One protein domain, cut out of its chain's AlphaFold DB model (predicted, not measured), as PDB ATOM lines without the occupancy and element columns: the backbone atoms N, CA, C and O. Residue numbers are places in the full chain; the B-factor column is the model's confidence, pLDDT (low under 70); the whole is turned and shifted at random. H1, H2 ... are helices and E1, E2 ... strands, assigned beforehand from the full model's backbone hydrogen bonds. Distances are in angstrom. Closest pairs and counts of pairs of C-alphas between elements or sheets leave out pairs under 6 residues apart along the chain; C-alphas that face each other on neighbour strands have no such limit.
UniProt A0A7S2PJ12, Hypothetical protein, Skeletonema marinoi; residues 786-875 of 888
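This is residues 786 to 875 of the 888 residues of the protein "Hypothetical protein" of Skeletonema marinoi (UniProt A0A7S2PJ12). A strongly twisted antiparallel sheet, E1 E6 E3 E4, makes one part of the body, and the two-stranded ribbon E2 and E5 makes another; the chain goes out through E2 and E3 and folds back through E4 and E5. After E6 it leads to the short helix H1 and then to H2, whose residues 868 to 875 stick out as an arm at one end of the longest axis. The printed part has 90 residues, with six named strands followed by two named helices, E1 E2 E3 E4 E5 E6 H1 H2. The class is mixed, helices and strands, with under half of the residues, 44, in named elements. It is only just loose, close to compact, with a radius of gyration of the C-alphas of 14.7 A and spans of 49 by 35 by 19 A.

Find C-alpha 790 at (273.280, 362.268, 305.481), where E1, residues 790 to 792, begins. Beside it in the sheet is E6, residues 840 to 843, 10.5 A long; then come E3, residues 810 to 814, 12.7 A, and E4, residues 820 to 823, 9.8 A. The other sheet holds E2, residues 802 to 806, 13.3 A, and E5, residues 828 to 832, 13.4 A; look for C-alpha 802 at (290.175, 355.211, 298.065). H1, residues 852 to 858, is 10.1 A long, and H2, residues 865 to 875, runs 15.7 A to C-alpha 875 at (305.551, 372.002, 323.884).

Begin at E6, an inner strand, antiparallel to E1 at 161 degrees, with N 791 and O 841 at 2.9 A. On E6's other side is E3, antiparallel at 134 degrees, with N 813 and O 842 at 2.8 A. E3 and E4 form a hairpin, antiparallel at 147 degrees, with N 812 and O 821 at 2.8 A. E1 and E4 are the edge strands, and from edge to edge the strands' lines turn by 97 degrees. E2 and E5 are antiparallel at 151 degrees, with N 805 and O 829 at 2.8 A; each is apart from E1, E3, E4 and E6. H1 is not on the four-stranded sheet, with 3 pairs of C-alphas within 10 A. H2 is apart from H1 and from the six strands. Every O i to N i+4 pair is within hydrogen-bond range in H1, and 6 of 7 in H2.

The C-alphas of Thr 825 and Leu 875 are the two farthest apart, at 49.5 A. Without residues 868 to 875, which stand free, the body spans 37 by 33 by 22 A. The printed part has no cut and no long link. The mean pLDDT of the printed part is 84.4; look at residues 864 to 875 for the values under 70, with a mean of 43 in H2.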
ATOM      1  N   LEU A 786     271.158 358.078 306.279       97.50
ATOM      2  CA  LEU A 786     270.809 358.259 307.692       97.50
ATOM      3  C   LEU A 786     269.822 359.431 307.762       97.50
ATOM      4  O   LEU A 786     270.213 360.597 307.645       97.50
ATOM      5  N   GLY A 787     268.533 359.120 307.895       95.88
ATOM      6  CA  GLY A 787     267.438 360.081 307.750       95.88
ATOM      7  C   GLY A 787     267.296 360.619 306.320       95.88
ATOM      8  O   GLY A 787     267.317 359.862 305.352       95.88
ATOM      9  N   THR A 788     267.130 361.936 306.181       93.00
ATOM     10  CA  THR A 788     267.072 362.650 304.886       93.00
ATOM     11  C   THR A 788     268.370 363.377 304.531       93.00
ATOM     12  O   THR A 788     268.569 363.752 303.382       93.00
ATOM     13  N   SER A 789     269.237 363.634 305.515       94.81
ATOM     14  CA  SER A 789     270.266 364.681 305.423       94.81
ATOM     15  C   SER A 789     271.711 364.179 305.435       94.81
ATOM     16  O   SER A 789     272.623 365.000 305.368       94.81
ATOM     17  N   MET A 790     271.942 362.866 305.521       96.12
ATOM     18  CA  MET A 790     273.280 362.268 305.481       96.12
ATOM     19  C   MET A 790     273.301 361.039 304.573       96.12
ATOM     20  O   MET A 790     272.468 360.151 304.736       96.12
ATOM     21  N   TYR A 791     274.280 360.980 303.673       96.88
ATOM     22  CA  TYR A 791     274.563 359.848 302.791       96.88
ATOM     23  C   TYR A 791     275.892 359.209 303.208       96.88
ATOM     24  O   TYR A 791     276.923 359.880 303.295       96.88
ATOM     25  N   VAL A 792     275.857 357.913 303.502       97.81
ATOM     26  CA  VAL A 792     276.979 357.124 304.022       97.81
ATOM     27  C   VAL A 792     277.274 356.019 303.018       97.81
ATOM     28  O   VAL A 792     276.388 355.227 302.718       97.81
ATOM     29  N   ALA A 793     278.507 355.937 302.518       96.62
ATOM     30  CA  ALA A 793     278.954 354.878 301.613       96.62
ATOM     31  C   ALA A 793     280.118 354.101 302.264       96.62
ATOM     32  O   ALA A 793     281.280 354.463 302.071       96.62
ATOM     33  N   PRO A 794     279.832 353.064 303.082       95.56
ATOM     34  CA  PRO A 794     280.850 352.323 303.821       95.56
ATOM     35  C   PRO A 794     281.816 351.571 302.906       95.56
ATOM     36  O   PRO A 794     281.438 351.038 301.860       95.56
ATOM     37  N   VAL A 795     283.062 351.444 303.359       94.56
ATOM     38  CA  VAL A 795     284.056 350.576 302.725       94.56
ATOM     39  C   VAL A 795     283.786 349.124 303.136       94.56
ATOM     40  O   VAL A 795     284.021 348.745 304.280       94.56
ATOM     41  N   MET A 796     283.293 348.314 302.196       91.06
ATOM     42  CA  MET A 796     282.900 346.914 302.434       91.06
ATOM     43  C   MET A 796     284.038 345.890 302.239       91.06
ATOM     44  O   MET A 796     283.847 344.707 302.502       91.06
ATOM     45  N   GLU A 797     285.218 346.314 301.772       89.00
ATOM     46  CA  GLU A 797     286.349 345.432 301.432       89.00
ATOM     47  C   GLU A 797     287.638 345.860 302.160       89.00
ATOM     48  O   GLU A 797     287.906 347.059 302.276       89.00
ATOM     49  N   PRO A 798     288.465 344.910 302.636       88.62
ATOM     50  CA  PRO A 798     289.638 345.216 303.452       88.62
ATOM     51  C   PRO A 798     290.782 345.813 302.626       88.62
ATOM     52  O   PRO A 798     291.017 345.409 301.488       88.62
ATOM     53  N   GLY A 799     291.546 346.733 303.215       91.06
ATOM     54  CA  GLY A 799     292.707 347.367 302.583       91.06
ATOM     55  C   GLY A 799     292.379 348.434 301.529       91.06
ATOM     56  O   GLY A 799     293.298 349.041 300.982       91.06
ATOM     57  N   VAL A 800     291.098 348.701 301.254       93.56
ATOM     58  CA  VAL A 800     290.670 349.813 300.392       93.56
ATOM     59  C   VAL A 800     290.948 351.143 301.097       93.56
ATOM     60  O   VAL A 800     290.532 351.339 302.237       93.56
ATOM     61  N   THR A 801     291.639 352.060 300.415       94.75
ATOM     62  CA  THR A 801     292.023 353.395 300.928       94.75
ATOM     63  C   THR A 801     291.494 354.564 300.094       94.75
ATOM     64  O   THR A 801     291.553 355.706 300.547       94.75
ATOM     65  N   THR A 802     290.927 354.281 298.919       96.44
ATOM     66  CA  THR A 802     290.175 355.211 298.065       96.44
ATOM     67  C   THR A 802     288.925 354.478 297.600       96.44
ATOM     68  O   THR A 802     289.026 353.350 297.121       96.44
ATOM     69  N   ALA A 803     287.757 355.096 297.743       93.81
ATOM     70  CA  ALA A 803     286.478 354.515 297.354       93.81
ATOM     71  C   ALA A 803     285.870 355.295 296.187       93.81
ATOM     72  O   ALA A 803     285.884 356.526 296.190       93.81
ATOM     73  N   ARG A 804     285.295 354.579 295.216       93.44
ATOM     74  CA  ARG A 804     284.496 355.171 294.141       93.44
ATOM     75  C   ARG A 804     283.036 355.218 294.572       93.44
ATOM     76  O   ARG A 804     282.436 354.175 294.818       93.44
ATOM     77  N   VAL A 805     282.475 356.416 294.663       93.00
ATOM     78  CA  VAL A 805     281.164 356.676 295.269       93.00
ATOM     79  C   VAL A 805     280.245 357.354 294.260       93.00
ATOM     80  O   VAL A 805     280.586 358.404 293.718       93.00
ATOM     81  N   TYR A 806     279.071 356.764 294.024       94.06
ATOM     82  CA  TYR A 806     277.936 357.469 293.424       94.06
ATOM     83  C   TYR A 806     277.350 358.439 294.452       94.06
ATOM     84  O   TYR A 806     277.193 358.052 295.614       94.06
ATOM     85  N   LEU A 807     276.999 359.661 294.049       93.19
ATOM     86  CA  LEU A 807     276.219 360.578 294.888       93.19
ATOM     87  C   LEU A 807     274.880 360.901 294.210       93.19
ATOM     88  O   LEU A 807     274.873 361.252 293.031       93.19
ATOM     89  N   PRO A 808     273.754 360.848 294.943       92.75
ATOM     90  CA  PRO A 808     272.468 361.268 294.404       92.75
ATOM     91  C   PRO A 808     272.430 362.787 294.147       92.75
ATOM     92  O   PRO A 808     273.176 363.543 294.788       92.75
ATOM     93  N   PRO A 809     271.536 363.267 293.261       92.56
ATOM     94  CA  PRO A 809     271.401 364.690 292.960       92.56
ATOM     95  C   PRO A 809     271.124 365.520 294.225       92.56
ATOM     96  O   PRO A 809     270.254 365.191 295.036       92.56
ATOM     97  N   GLY A 810     271.876 366.610 294.394       92.94
ATOM     98  CA  GLY A 810     271.810 367.462 295.584       92.94
ATOM     99  C   GLY A 810     273.109 368.216 295.872       92.94
ATOM    100  O   GLY A 810     274.064 368.162 295.097       92.94
ATOM    101  N   SER A 811     273.144 368.921 297.003       93.56
ATOM    102  CA  SER A 811     274.300 369.711 297.450       93.56
ATOM    103  C   SER A 811     274.893 369.129 298.731       93.56
ATOM    104  O   SER A 811     274.303 369.216 299.810       93.56
ATOM    105  N   TRP A 812     276.080 368.542 298.600       94.06
ATOM    106  CA  TRP A 812     276.702 367.661 299.585       94.06
ATOM    107  C   TRP A 812     278.013 368.240 300.123       94.06
ATOM    108  O   TRP A 812     278.877 368.645 299.350       94.06
ATOM    109  N   GLY A 813     278.185 368.253 301.445       92.81
ATOM    110  CA  GLY A 813     279.456 368.507 302.123       92.81
ATOM    111  C   GLY A 813     280.106 367.197 302.560       92.81
ATOM    112  O   GLY A 813     279.443 366.358 303.164       92.81
ATOM    113  N   HIS A 814     281.389 367.000 302.263       92.69
ATOM    114  CA  HIS A 814     282.139 365.823 302.710       92.69
ATOM    115  C   HIS A 814     282.576 365.975 304.177       92.69
ATOM    116  O   HIS A 814     283.239 366.950 304.537       92.69
ATOM    117  N   MET A 815     282.227 365.002 305.024       92.38
ATOM    118  CA  MET A 815     282.276 365.105 306.491       92.38
ATOM    119  C   MET A 815     283.667 365.426 307.064       92.38
ATOM    120  O   MET A 815     283.765 366.194 308.019       92.38
ATOM    121  N   TRP A 816     284.738 364.875 306.482       90.81
ATOM    122  CA  TRP A 816     286.102 364.988 307.029       90.81
ATOM    123  C   TRP A 816     286.865 366.215 306.524       90.81
ATOM    124  O   TRP A 816     287.672 366.789 307.251       90.81
ATOM    125  N   THR A 817     286.606 366.634 305.281       87.25
ATOM    126  CA  THR A 817     287.333 367.739 304.629       87.25
ATOM    127  C   THR A 817     286.549 369.050 304.588       87.25
ATOM    128  O   THR A 817     287.139 370.088 304.301       87.25
ATOM    129  N   GLY A 818     285.234 369.019 304.828       86.56
ATOM    130  CA  GLY A 818     284.340 370.173 304.678       86.56
ATOM    131  C   GLY A 818     284.140 370.637 303.231       86.56
ATOM    132  O   GLY A 818     283.485 371.651 303.004       86.56
ATOM    133  N   LEU A 819     284.695 369.926 302.239       88.50
ATOM    134  CA  LEU A 819     284.559 370.284 300.826       88.50
ATOM    135  C   LEU A 819     283.120 370.051 300.358       88.50
ATOM    136  O   LEU A 819     282.586 368.951 300.501       88.50
ATOM    137  N   THR A 820     282.512 371.083 299.777       91.44
ATOM    138  CA  THR A 820     281.128 371.065 299.291       91.44
ATOM    139  C   THR A 820     281.056 370.896 297.777       91.44
ATOM    140  O   THR A 820     281.846 371.498 297.049       91.44
ATOM    141  N   ARG A 821     280.073 370.136 297.288       89.69
ATOM    142  CA  ARG A 821     279.820 369.909 295.861       89.69
ATOM    143  C   ARG A 821     278.321 369.840 295.577       89.69
ATOM    144  O   ARG A 821     277.595 369.142 296.274       89.69
ATOM    145  N   THR A 822     277.866 370.530 294.533       91.94
ATOM    146  CA  THR A 822     276.550 370.269 293.926       91.94
ATOM    147  C   THR A 822     276.710 369.187 292.863       91.94
ATOM    148  O   THR A 822     277.646 369.242 292.065       91.94
ATOM    149  N   VAL A 823     275.821 368.199 292.887       89.88
ATOM    150  CA  VAL A 823     275.885 366.950 292.122       89.88
ATOM    151  C   VAL A 823     274.630 366.812 291.263       89.88
ATOM    152  O   VAL A 823     273.537 367.177 291.704       89.88
ATOM    153  N   LYS A 824     274.778 366.269 290.049       84.69
ATOM    154  CA  LYS A 824     273.656 365.864 289.192       84.69
ATOM    155  C   LYS A 824     273.576 364.335 289.132       84.69
ATOM    156  O   LYS A 824     274.563 363.645 289.367       84.69
ATOM    157  N   THR A 825     272.397 363.805 288.814       77.44
ATOM    158  CA  THR A 825     272.181 362.363 288.626       77.44
ATOM    159  C   THR A 825     273.187 361.795 287.620       77.44
ATOM    160  O   THR A 825     273.350 362.363 286.540       77.44
ATOM    161  N   GLY A 826     273.839 360.679 287.959       70.75
ATOM    162  CA  GLY A 826     274.847 360.022 287.112       70.75
ATOM    163  C   GLY A 826     276.316 360.239 287.513       70.75
ATOM    164  O   GLY A 826     277.184 359.542 286.984       70.75
ATOM    165  N   ASP A 827     276.624 361.157 288.435       80.69
ATOM    166  CA  ASP A 827     278.014 361.450 288.812       80.69
ATOM    167  C   ASP A 827     278.636 360.385 289.752       80.69
ATOM    168  O   ASP A 827     278.075 360.016 290.787       80.69
ATOM    169  N   TYR A 828     279.871 359.972 289.445       89.56
ATOM    170  CA  TYR A 828     280.729 359.147 290.307       89.56
ATOM    171  C   TYR A 828     281.993 359.909 290.720       89.56
ATOM    172  O   TYR A 828     282.606 360.596 289.900       89.56
ATOM    173  N   PHE A 829     282.441 359.719 291.964       89.75
ATOM    174  CA  PHE A 829     283.628 360.376 292.514       89.75
ATOM    175  C   PHE A 829     284.554 359.391 293.230       89.75
ATOM    176  O   PHE A 829     284.118 358.659 294.114       89.75
ATOM    177  N   ASP A 830     285.844 359.422 292.896       93.69
ATOM    178  CA  ASP A 830     286.882 358.762 293.690       93.69
ATOM    179  C   ASP A 830     287.251 359.660 294.880       93.69
ATOM    180  O   ASP A 830     287.642 360.818 294.703       93.69
ATOM    181  N   VAL A 831     287.109 359.140 296.099       93.69
ATOM    182  CA  VAL A 831     287.346 359.878 297.348       93.69
ATOM    183  C   VAL A 831     288.273 359.104 298.292       93.69
ATOM    184  O   VAL A 831     288.157 357.879 298.388       93.69
ATOM    185  N   PRO A 832     289.194 359.782 299.011       94.38
ATOM    186  CA  PRO A 832     289.989 359.148 300.058       94.38
ATOM    187  C   PRO A 832     289.087 358.501 301.108       94.38
ATOM    188  O   PRO A 832     288.124 359.110 301.566       94.38
ATOM    189  N   ALA A 833     289.419 357.269 301.476       96.25
ATOM    190  CA  ALA A 833     288.655 356.434 302.390       96.25
ATOM    191  C   ALA A 833     289.569 355.620 303.336       96.25
ATOM    192  O   ALA A 833     289.437 354.393 303.397       96.25
ATOM    193  N   PRO A 834     290.543 356.224 304.049       95.62
ATOM    194  CA  PRO A 834     291.366 355.492 305.012       95.62
ATOM    195  C   PRO A 834     290.527 355.002 306.208       95.62
ATOM    196  O   PRO A 834     289.367 355.385 306.380       95.62
ATOM    197  N   ILE A 835     291.100 354.133 307.046       95.50
ATOM    198  CA  ILE A 835     290.423 353.672 308.268       95.50
ATOM    199  C   ILE A 835     290.221 354.863 309.215       95.50
ATOM    200  O   ILE A 835     291.169 355.573 309.549       95.50
ATOM    201  N   GLY A 836     288.982 355.061 309.658       94.62
ATOM    202  CA  GLY A 836     288.551 356.199 310.466       94.62
ATOM    203  C   GLY A 836     287.980 357.378 309.667       94.62
ATOM    204  O   GLY A 836     287.442 358.293 310.292       94.62
ATOM    205  N   GLU A 837     288.047 357.374 308.330       95.31
ATOM    206  CA  GLU A 837     287.463 358.414 307.457       95.31
ATOM    207  C   GLU A 837     286.748 357.786 306.237       95.31
ATOM    208  O   GLU A 837     287.165 357.987 305.097       95.31
ATOM    209  N   PRO A 838     285.677 356.990 306.451       96.56
ATOM    210  CA  PRO A 838     284.857 356.418 305.381       96.56
ATOM    211  C   PRO A 838     284.105 357.514 304.603       96.56
ATOM    212  O   PRO A 838     283.779 358.544 305.191       96.56
ATOM    213  N   PRO A 839     283.734 357.308 303.330       96.69
ATOM    214  CA  PRO A 839     282.969 358.293 302.568       96.69
ATOM    215  C   PRO A 839     281.609 358.619 303.208       96.69
ATOM    216  O   PRO A 839     280.668 357.823 303.178       96.69
ATOM    217  N   VAL A 840     281.504 359.818 303.786       96.88
ATOM    218  CA  VAL A 840     280.282 360.322 304.425       96.88
ATOM    219  C   VAL A 840     280.038 361.760 304.006       96.88
ATOM    220  O   VAL A 840     280.940 362.603 304.027       96.88
ATOM    221  N   PHE A 841     278.792 362.035 303.639       95.56
ATOM    222  CA  PHE A 841     278.351 363.301 303.086       95.56
ATOM    223  C   PHE A 841     277.101 363.785 303.818       95.56
ATOM    224  O   PHE A 841     276.235 362.991 304.180       95.56
ATOM    225  N   TYR A 842     276.994 365.093 304.023       94.94
ATOM    226  CA  TYR A 842     275.833 365.735 304.633       94.94
ATOM    227  C   TYR A 842     275.223 366.766 303.681       94.94
ATOM    228  O   TYR A 842     275.938 367.411 302.914       94.94
ATOM    229  N   SER A 843     273.903 366.941 303.725       93.38
ATOM    230  CA  SER A 843     273.231 368.000 302.968       93.38
ATOM    231  C   SER A 843     273.612 369.361 303.546       93.38
ATOM    232  O   SER A 843     273.373 369.622 304.728       93.38
ATOM    233  N   ILE A 844     274.170 370.249 302.716       91.94
ATOM    234  CA  ILE A 844     274.589 371.599 303.147       91.94
ATOM    235  C   ILE A 844     273.402 372.518 303.480       91.94
ATOM    236  O   ILE A 844     273.596 373.631 303.959       91.94
ATOM    237  N   HIS A 845     272.177 372.060 303.213       90.69
ATOM    238  CA  HIS A 845     270.936 372.770 303.507       90.69
ATOM    239  C   HIS A 845     270.267 372.289 304.808       90.69
ATOM    240  O   HIS A 845     269.232 372.829 305.186       90.69
ATOM    241  N   CYS A 846     270.827 371.288 305.502       88.31
ATOM    242  CA  CYS A 846     270.286 370.788 306.767       88.31
ATOM    243  C   CYS A 846     270.872 371.559 307.967       88.31
ATOM    244  O   CYS A 846     272.059 371.388 308.262       88.31
ATOM    245  N   PRO A 847     270.077 372.337 308.735       84.88
ATOM    246  CA  PRO A 847     270.605 373.176 309.818       84.88
ATOM    247  C   PRO A 847     271.345 372.404 310.919       84.88
ATOM    248  O   PRO A 847     272.273 372.931 311.529       84.88
ATOM    249  N   HIS A 848     270.982 371.137 311.153       82.75
ATOM    250  CA  HIS A 848     271.671 370.264 312.111       82.75
ATOM    251  C   HIS A 848     273.098 369.888 311.683       82.75
ATOM    252  O   HIS A 848     273.900 369.496 312.527       82.75
ATOM    253  N   MET A 849     273.419 369.996 310.391       84.88
ATOM    254  CA  MET A 849     274.720 369.629 309.830       84.88
ATOM    255  C   MET A 849     275.702 370.808 309.791       84.88
ATOM    256  O   MET A 849     276.910 370.582 309.808       84.88
ATOM    257  N   ASN A 850     275.211 372.055 309.819       75.94
ATOM    258  CA  ASN A 850     276.022 373.280 309.722       75.94
ATOM    259  C   ASN A 850     277.204 373.313 310.711       75.94
ATOM    260  O   ASN A 850     278.298 373.745 310.355       75.94
ATOM    261  N   ASN A 851     276.998 372.810 311.932       80.75
ATOM    262  CA  ASN A 851     278.017 372.782 312.987       80.75
ATOM    263  C   ASN A 851     278.706 371.412 313.147       80.75
ATOM    264  O   ASN A 851     279.595 371.287 313.988       80.75
ATOM    265  N   LEU A 852     278.335 370.380 312.372       82.50
ATOM    266  CA  LEU A 852     278.824 369.004 312.554       82.50
ATOM    267  C   LEU A 852     280.353 368.926 312.480       82.50
ATOM    268  O   LEU A 852     280.995 368.379 313.375       82.50
ATOM    269  N   VAL A 853     280.943 369.536 311.448       82.81
ATOM    270  CA  VAL A 853     282.401 369.572 311.251       82.81
ATOM    271  C   VAL A 853     283.105 370.259 312.431       82.81
ATOM    272  O   VAL A 853     284.160 369.800 312.860       82.81
ATOM    273  N   TRP A 854     282.511 371.306 313.014       84.44
ATOM    274  CA  TRP A 854     283.063 371.995 314.185       84.44
ATOM    275  C   TRP A 854     282.975 371.149 315.467       84.44
ATOM    276  O   TRP A 854     283.973 371.015 316.174       84.44
ATOM    277  N   VAL A 855     281.838 370.495 315.735       87.44
ATOM    278  CA  VAL A 855     281.686 369.588 316.894       87.44
ATOM    279  C   VAL A 855     282.712 368.448 316.835       87.44
ATOM    280  O   VAL A 855     283.346 368.124 317.839       87.44
ATOM    281  N   LEU A 856     282.934 367.880 315.645       89.81
ATOM    282  CA  LEU A 856     283.936 366.834 315.411       89.81
ATOM    283  C   LEU A 856     285.381 367.337 315.567       89.81
ATOM    284  O   LEU A 856     286.252 366.564 315.971       89.81
ATOM    285  N   GLN A 857     285.657 368.610 315.271       88.19
ATOM    286  CA  GLN A 857     286.961 369.225 315.540       88.19
ATOM    287  C   GLN A 857     287.193 369.421 317.041       88.19
ATOM    288  O   GLN A 857     288.288 369.125 317.527       88.19
ATOM    289  N   GLU A 858     286.177 369.857 317.792       87.00
ATOM    290  CA  GLU A 858     286.302 370.070 319.236       87.00
ATOM    291  C   GLU A 858     286.485 368.759 320.011       87.00
ATOM    292  O   GLU A 858     287.488 368.630 320.720       87.00
ATOM    293  N   GLU A 859     285.647 367.742 319.757       85.25
ATOM    294  CA  GLU A 859     285.799 366.362 320.275       85.25
ATOM    295  C   GLU A 859     287.131 365.689 319.858       85.25
ATOM    296  O   GLU A 859     287.508 364.644 320.402       85.25
ATOM    297  N   GLY A 860     287.872 366.288 318.919       85.94
ATOM    298  CA  GLY A 860     289.194 365.838 318.480       85.94
ATOM    299  C   GLY A 860     289.167 364.713 317.444       85.94
ATOM    300  O   GLY A 860     290.190 364.066 317.235       85.94
ATOM    301  N   VAL A 861     288.021 364.480 316.799       90.69
ATOM    302  CA  VAL A 861     287.873 363.518 315.696       90.69
ATOM    303  C   VAL A 861     288.519 364.070 314.422       90.69
ATOM    304  O   VAL A 861     289.301 363.372 313.782       90.69
ATOM    305  N   ILE A 862     288.243 365.330 314.071       88.38
ATOM    306  CA  ILE A 862     288.849 366.002 312.911       88.38
ATOM    307  C   ILE A 862     290.028 366.858 313.384       88.38
ATOM    308  O   ILE A 862     289.857 367.844 314.104       88.38
ATOM    309  N   VAL A 863     291.245 366.499 312.970       75.69
ATOM    310  CA  VAL A 863     292.472 367.216 313.348       75.69
ATOM    311  C   VAL A 863     292.788 368.294 312.311       75.69
ATOM    312  O   VAL A 863     293.267 368.012 311.217       75.69
ATOM    313  N   THR A 864     292.562 369.561 312.660       62.41
ATOM    314  CA  THR A 864     292.984 370.687 311.814       62.41
ATOM    315  C   THR A 864     294.467 371.010 312.026       62.41
ATOM    316  O   THR A 864     294.941 371.101 313.161       62.41
ATOM    317  N   LYS A 865     295.202 371.291 310.938       50.50
ATOM    318  CA  LYS A 865     296.645 371.645 310.957       50.50
ATOM    319  C   LYS A 865     296.993 372.856 311.850       50.50
ATOM    320  O   LYS A 865     298.146 373.062 312.227       50.50
ATOM    321  N   ASN A 866     295.998 373.657 312.245       46.19
ATOM    322  CA  ASN A 866     296.165 374.745 313.212       46.19
ATOM    323  C   ASN A 866     296.255 374.264 314.678       46.19
ATOM    324  O   ASN A 866     296.958 374.902 315.468       46.19
ATOM    325  N   ARG A 867     295.621 373.139 315.063       45.19
ATOM    326  CA  ARG A 867     295.797 372.541 316.407       45.19
ATOM    327  C   ARG A 867     297.221 371.995 316.590       45.19
ATOM    328  O   ARG A 867     297.772 372.138 317.680       45.19
ATOM    329  N   GLU A 868     297.860 371.485 315.535       44.84
ATOM    330  CA  GLU A 868     299.269 371.052 315.565       44.84
ATOM    331  C   GLU A 868     300.226 372.219 315.840       44.84
ATOM    332  O   GLU A 868     301.047 372.136 316.751       44.84
ATOM    333  N   LYS A 869     300.061 373.359 315.147       39.25
ATOM    334  CA  LYS A 869     300.839 374.582 315.429       39.25
ATOM    335  C   LYS A 869     300.639 375.097 316.862       39.25
ATOM    336  O   LYS A 869     301.594 375.597 317.455       39.25
ATOM    337  N   LYS A 870     299.439 374.955 317.448       40.09
ATOM    338  CA  LYS A 870     299.196 375.281 318.869       40.09
ATOM    339  C   LYS A 870     299.864 374.285 319.828       40.09
ATOM    340  O   LYS A 870     300.539 374.738 320.747       40.09
ATOM    341  N   LYS A 871     299.760 372.966 319.604       39.84
ATOM    342  CA  LYS A 871     300.471 371.958 320.422       39.84
ATOM    343  C   LYS A 871     301.991 372.120 320.338       39.84
ATOM    344  O   LYS A 871     302.649 372.114 321.369       39.84
ATOM    345  N   SER A 872     302.537 372.352 319.144       44.28
ATOM    346  CA  SER A 872     303.964 372.638 318.939       44.28
ATOM    347  C   SER A 872     304.423 373.868 319.737       44.28
ATOM    348  O   SER A 872     305.403 373.774 320.472       44.28
ATOM    349  N   LYS A 873     303.666 374.978 319.702       42.00
ATOM    350  CA  LYS A 873     303.949 376.179 320.514       42.00
ATOM    351  C   LYS A 873     303.762 376.000 322.028       42.00
ATOM    352  O   LYS A 873     304.345 376.765 322.785       42.00
ATOM    353  N   MET A 874     302.956 375.037 322.479       40.16
ATOM    354  CA  MET A 874     302.804 374.715 323.908       40.16
ATOM    355  C   MET A 874     303.876 373.745 324.421       40.16
ATOM    356  O   MET A 874     304.195 373.772 325.604       40.16
ATOM    357  N   LEU A 875     304.451 372.913 323.547       39.91
ATOM    358  CA  LEU A 875     305.551 372.002 323.884       39.91
ATOM    359  C   LEU A 875     306.935 372.674 323.791       39.91
ATOM    360  O   LEU A 875     307.898 372.177 324.372       39.91
TER     361      LEU A 875